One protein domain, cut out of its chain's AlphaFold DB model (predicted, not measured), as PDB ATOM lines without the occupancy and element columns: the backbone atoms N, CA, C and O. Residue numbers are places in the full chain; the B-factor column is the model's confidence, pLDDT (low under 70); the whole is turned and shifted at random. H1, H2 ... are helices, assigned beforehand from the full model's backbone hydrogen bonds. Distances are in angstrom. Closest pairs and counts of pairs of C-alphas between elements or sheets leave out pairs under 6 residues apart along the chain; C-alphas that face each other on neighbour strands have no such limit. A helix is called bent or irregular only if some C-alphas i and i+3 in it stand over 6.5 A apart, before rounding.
ATOM      1  N   ILE A   4      41.373  19.639  21.621       86.69
ATOM      2  CA  ILE A   4      41.162  18.753  22.776       86.69
ATOM      3  C   ILE A   4      39.784  18.082  22.723       86.69
ATOM      4  O   ILE A   4      39.693  16.880  22.928       86.69
ATOM      5  N   ALA A   5      38.719  18.816  22.380       88.19
ATOM      6  CA  ALA A   5      37.374  18.240  22.297       88.19
ATOM      7  C   ALA A   5      37.274  17.141  21.224       88.19
ATOM      8  O   ALA A   5      36.576  16.148  21.412       88.19
ATOM      9  N   THR A   6      38.003  17.294  20.113       92.94
ATOM     10  CA  THR A   6      38.089  16.258  19.078       92.94
ATOM     11  C   THR A   6      38.856  15.030  19.571       92.94
ATOM     12  O   THR A   6      38.418  13.910  19.321       92.94
ATOM     13  N   LEU A   7      39.973  15.218  20.283       93.19
ATOM     14  CA  LEU A   7      40.779  14.107  20.798       93.19
ATOM     15  C   LEU A   7      40.012  13.270  21.833       93.19
ATOM     16  O   LEU A   7      40.018  12.044  21.746       93.19
ATOM     17  N   GLU A   8      39.294  13.926  22.744       91.81
ATOM     18  CA  GLU A   8      38.431  13.270  23.735       91.81
ATOM     19  C   GLU A   8      37.333  12.430  23.067       91.81
ATOM     20  O   GLU A   8      37.101  11.279  23.439       91.81
ATOM     21  N   TRP A   9      36.690  12.971  22.025       93.62
ATOM     22  CA  TRP A   9      35.667  12.241  21.276       93.62
ATOM     23  C   TRP A   9      36.239  11.014  20.558       93.62
ATOM     24  O   TRP A   9      35.649   9.938  20.639       93.62
ATOM     25  N   VAL A  10      37.393  11.152  19.893       91.62
ATOM     26  CA  VAL A  10      38.064  10.033  19.207       91.62
ATOM     27  C   VAL A  10      38.447   8.945  20.207       91.62
ATOM     28  O   VAL A  10      38.213   7.764  19.951       91.62
ATOM     29  N   TRP A  11      38.997   9.324  21.363       89.38
ATOM     30  CA  TRP A  11      39.361   8.364  22.399       89.38
ATOM     31  C   TRP A  11      38.134   7.615  22.936       89.38
ATOM     32  O   TRP A  11      38.147   6.382  22.959       89.38
ATOM     33  N   TRP A  12      37.064   8.332  23.296       90.75
ATOM     34  CA  TRP A  12      35.821   7.727  23.780       90.75
ATOM     35  C   TRP A  12      35.185   6.812  22.729       90.75
ATOM     36  O   TRP A  12      34.788   5.689  23.042       90.75
ATOM     37  N   PHE A  13      35.128   7.254  21.472       87.94
ATOM     38  CA  PHE A  13      34.561   6.459  20.388       87.94
ATOM     39  C   PHE A  13      35.339   5.149  20.193       87.94
ATOM     40  O   PHE A  13      34.730   4.080  20.166       87.94
ATOM     41  N   ASN A  14      36.672   5.216  20.147       87.06
ATOM     42  CA  ASN A  14      37.524   4.047  19.918       87.06
ATOM     43  C   ASN A  14      37.535   3.062  21.098       87.06
ATOM     44  O   ASN A  14      37.588   1.858  20.869       87.06
ATOM     45  N   HIS A  15      37.476   3.546  22.343       82.69
ATOM     46  CA  HIS A  15      37.615   2.686  23.530       82.69
ATOM     47  C   HIS A  15      36.287   2.269  24.167       82.69
ATOM     48  O   HIS A  15      36.262   1.310  24.929       82.69
ATOM     49  N   HIS A  16      35.190   2.977  23.895       84.19
ATOM     50  CA  HIS A  16      33.893   2.683  24.514       84.19
ATOM     51  C   HIS A  16      32.861   2.315  23.461       84.19
ATOM     52  O   HIS A  16      32.362   1.194  23.448       84.19
ATOM     53  N   ARG A  17      32.563   3.241  22.543       84.19
ATOM     54  CA  ARG A  17      31.481   3.058  21.566       84.19
ATOM     55  C   ARG A  17      31.746   1.886  20.624       84.19
ATOM     56  O   ARG A  17      30.827   1.140  20.310       84.19
ATOM     57  N   LEU A  18      32.985   1.747  20.160       83.75
ATOM     58  CA  LEU A  18      33.362   0.694  19.225       83.75
ATOM     59  C   LEU A  18      33.445  -0.679  19.909       83.75
ATOM     60  O   LEU A  18      33.135  -1.684  19.277       83.75
ATOM     61  N   LEU A  19      33.797  -0.723  21.200       81.06
ATOM     62  CA  LEU A  19      33.954  -1.985  21.926       81.06
ATOM     63  C   LEU A  19      32.657  -2.495  22.565       81.06
ATOM     64  O   LEU A  19      32.551  -3.691  22.807       81.06
ATOM     65  N   GLU A  20      31.665  -1.637  22.823       84.50
ATOM     66  CA  GLU A  20      30.375  -2.043  23.410       84.50
ATOM     67  C   GLU A  20      29.714  -3.207  22.632       84.50
ATOM     68  O   GLU A  20      29.391  -4.218  23.259       84.50
ATOM     69  N   PRO A  21      29.595  -3.172  21.285       82.50
ATOM     70  CA  PRO A  21      29.053  -4.302  20.522       82.50
ATOM     71  C   PRO A  21      29.951  -5.546  20.516       82.50
ATOM     72  O   PRO A  21      29.458  -6.650  20.301       82.50
ATOM     73  N   LEU A  22      31.258  -5.375  20.740       80.06
ATOM     74  CA  LEU A  22      32.251  -6.455  20.783       80.06
ATOM     75  C   LEU A  22      32.388  -7.073  22.187       80.06
ATOM     76  O   LEU A  22      33.242  -7.930  22.397       80.06
ATOM     77  N   GLY A  23      31.586  -6.638  23.167       84.62
ATOM     78  CA  GLY A  23      31.694  -7.098  24.555       84.62
ATOM     79  C   GLY A  23      32.935  -6.570  25.280       84.62
ATOM     80  O   GLY A  23      33.458  -7.247  26.160       84.62
ATOM     81  N   TYR A  24      33.403  -5.375  24.917       82.50
ATOM     82  CA  TYR A  24      34.635  -4.742  25.407       82.50
ATOM     83  C   TYR A  24      35.941  -5.419  24.966       82.50
ATOM     84  O   TYR A  24      37.003  -5.127  25.514       82.50
ATOM     85  N   VAL A  25      35.884  -6.279  23.948       84.44
ATOM     86  CA  VAL A  25      37.072  -6.876  23.326       84.44
ATOM     87  C   VAL A  25      37.667  -5.896  22.307       84.44
ATOM     88  O   VAL A  25      36.926  -5.400  21.453       84.44
ATOM     89  N   PRO A  26      38.980  -5.602  22.360       82.81
ATOM     90  CA  PRO A  26      39.665  -4.792  21.360       82.81
ATOM     91  C   PRO A  26      39.451  -5.313  19.929       82.81
ATOM     92  O   PRO A  26      39.426  -6.526  19.714       82.81
ATOM     93  N   PRO A  27      39.378  -4.433  18.913       79.62
ATOM     94  CA  PRO A  27      39.040  -4.844  17.550       79.62
ATOM     95  C   PRO A  27      40.082  -5.785  16.962       79.62
ATOM     96  O   PRO A  27      39.720  -6.756  16.319       79.62
ATOM     97  N   VAL A  28      41.363  -5.550  17.264       85.12
ATOM     98  CA  VAL A  28      42.463  -6.419  16.831       85.12
ATOM     99  C   VAL A  28      42.311  -7.842  17.373       85.12
ATOM    100  O   VAL A  28      42.444  -8.800  16.624       85.12
ATOM    101  N   GLU A  29      41.936  -7.998  18.645       85.50
ATOM    102  CA  GLU A  29      41.732  -9.317  19.255       85.50
ATOM    103  C   GLU A  29      40.495 -10.015  18.670       85.50
ATOM    104  O   GLU A  29      40.511 -11.225  18.425       85.50
ATOM    105  N   TYR A  30      39.431  -9.249  18.406       84.50
ATOM    106  CA  TYR A  30      38.219  -9.753  17.764       84.50
ATOM    107  C   TYR A  30      38.478 -10.198  16.315       84.50
ATOM    108  O   TYR A  30      38.064 -11.289  15.916       84.50
ATOM    109  N   GLU A  31      39.193  -9.387  15.537       86.06
ATOM    110  CA  GLU A  31      39.585  -9.681  14.156       86.06
ATOM    111  C   GLU A  31      40.479 -10.919  14.087       86.06
ATOM    112  O   GLU A  31      40.213 -11.825  13.300       86.06
ATOM    113  N   GLU A  32      41.488 -11.023  14.952       89.25
ATOM    114  CA  GLU A  32      42.335 -12.213  15.033       89.25
ATOM    115  C   GLU A  32      41.526 -13.481  15.332       89.25
ATOM    116  O   GLU A  32      41.749 -14.525  14.714       89.25
ATOM    117  N   ALA A  33      40.578 -13.415  16.273       87.50
ATOM    118  CA  ALA A  33      39.709 -14.545  16.584       87.50
ATOM    119  C   ALA A  33      38.817 -14.927  15.390       87.50
ATOM    120  O   ALA A  33      38.676 -16.116  15.087       87.50
ATOM    121  N   PHE A  34      38.265 -13.932  14.692       86.12
ATOM    122  CA  PHE A  34      37.460 -14.127  13.488       86.12
ATOM    123  C   PHE A  34      38.271 -14.793  12.367       86.12
ATOM    124  O   PHE A  34      37.866 -15.847  11.871       86.12
ATOM    125  N   TYR A  35      39.447 -14.257  12.023       87.88
ATOM    126  CA  TYR A  35      40.301 -14.815  10.971       87.88
ATOM    127  C   TYR A  35      40.821 -16.217  11.315       87.88
ATOM    128  O   TYR A  35      40.747 -17.103  10.466       87.88
ATOM    129  N   ARG A  36      41.237 -16.480  12.564       84.88
ATOM    130  CA  ARG A  36      41.600 -17.847  13.003       84.88
ATOM    131  C   ARG A  36      40.441 -18.837  12.842       84.88
ATOM    132  O   ARG A  36      40.645 -19.988  12.442       84.88
ATOM    133  N   GLY A  37      39.216 -18.407  13.151       79.06
ATOM    134  CA  GLY A  37      38.009 -19.211  12.956       79.06
ATOM    135  C   GLY A  37      37.740 -19.510  11.480       79.06
ATOM    136  O   GLY A  37      37.437 -20.651  11.132       79.06
ATOM    137  N   GLN A  38      37.914 -18.520  10.604       73.62
ATOM    138  CA  GLN A  38      37.754 -18.681   9.156       73.62
ATOM    139  C   GLN A  38      38.838 -19.563   8.519       73.62
ATOM    140  O   GLN A  38      38.525 -20.377   7.650       73.62
ATOM    141  N   GLU A  39      40.095 -19.464   8.956       67.81
ATOM    142  CA  GLU A  39      41.155 -20.388   8.535       67.81
ATOM    143  C   GLU A  39      40.799 -21.822   8.931       67.81
ATOM    144  O   GLU A  39      40.788 -22.718   8.091       67.81
ATOM    145  N   THR A  40      40.373 -22.032  10.178       60.97
ATOM    146  CA  THR A  40      39.914 -23.351  10.639       60.97
ATOM    147  C   THR A  40      38.761 -23.859   9.772       60.97
ATOM    148  O   THR A  40      38.808 -24.986   9.282       60.97
ATOM    149  N   GLN A  41      37.758 -23.014   9.511       60.66
ATOM    150  CA  GLN A  41      36.565 -23.356   8.735       60.66
ATOM    151  C   GLN A  41      36.821 -23.537   7.229       60.66
ATOM    152  O   GLN A  41      36.028 -24.197   6.567       60.66
ATOM    153  N   SER A  42      37.908 -22.987   6.683       59.00
ATOM    154  CA  SER A  42      38.337 -23.209   5.293       59.00
ATOM    155  C   SER A  42      39.250 -24.431   5.137       59.00
ATOM    156  O   SER A  42      39.285 -25.027   4.060       59.00
ATOM    157  N   ILE A  43      39.918 -24.865   6.212       58.19
ATOM    158  CA  ILE A  43      40.732 -26.089   6.244       58.19
ATOM    159  C   ILE A  43      39.861 -27.344   6.442       58.19
ATOM    160  O   ILE A  43      40.118 -28.363   5.797       58.19
ATOM    161  N   VAL A  44      38.800 -27.302   7.267       58.38
ATOM    162  CA  VAL A  44      37.935 -28.488   7.485       58.38
ATOM    163  C   VAL A  44      37.225 -29.034   6.227       58.38
ATOM    164  O   VAL A  44      37.175 -30.255   6.104       58.38
ATOM    165  N   PRO A  45      36.732 -28.233   5.258       56.03
ATOM    166  CA  PRO A  45      36.116 -28.751   4.033       56.03
ATOM    167  C   PRO A  45      37.121 -29.389   3.067       56.03
ATOM    168  O   PRO A  45      36.720 -30.158   2.198       56.03
TER     169      PRO A  45
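This is residues 4 to 45 of the 49 residues of an uncharacterized protein of Gemmatimonadetes bacterium (UniProt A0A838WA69). Two helices, H1 and H2, follow one another roughly end to end along a rod, joined by a looped link and with no packing of one on the other. H2 makes the longer arm and H1 the shorter, and the link, residues 18 to 26, lies between them. The printed part has 42 residues with two named helices, H1 then H2, and no named strand; the class is all helix. It is extended, with a radius of gyration of the C-alphas of 14.8 A, and the C-alphas span 51 by 15 by 10 A.

H1 is residues 4 to 17, 18.5 A from first to last C-alpha, beginning at C-alpha 4, (41.162, 18.753, 22.776). It is neither bent nor irregular, but only just: C-alphas 14 and 17 are 6.3 A apart. H2 is residues 27 to 45, 27.6 A from first to last C-alpha, from C-alpha 27 at (39.040, -4.844, 17.550) to C-alpha 45 at (36.116, -28.751, 4.033). It too is neither bent nor irregular, but only just: C-alphas 42 and 45 are 6.1 A apart.

H1 and H2 are apart, with no C-alpha of the one within 8 A of the other. The link of 9 residues between them is short. Residues 4 to 13 of H1 stand free, and so do residues 31 to 45 of H2. In H1 every O i to N i+4 pair is within hydrogen-bond range; in H2 14 of 15 are.

The two C-alphas farthest apart are those of Ile 4 and Pro 45, at 51.3 A. The printed part has no cut and no long link. The mean pLDDT of the printed part is 81.4, and residues 39 to 45, in H2, are under 70.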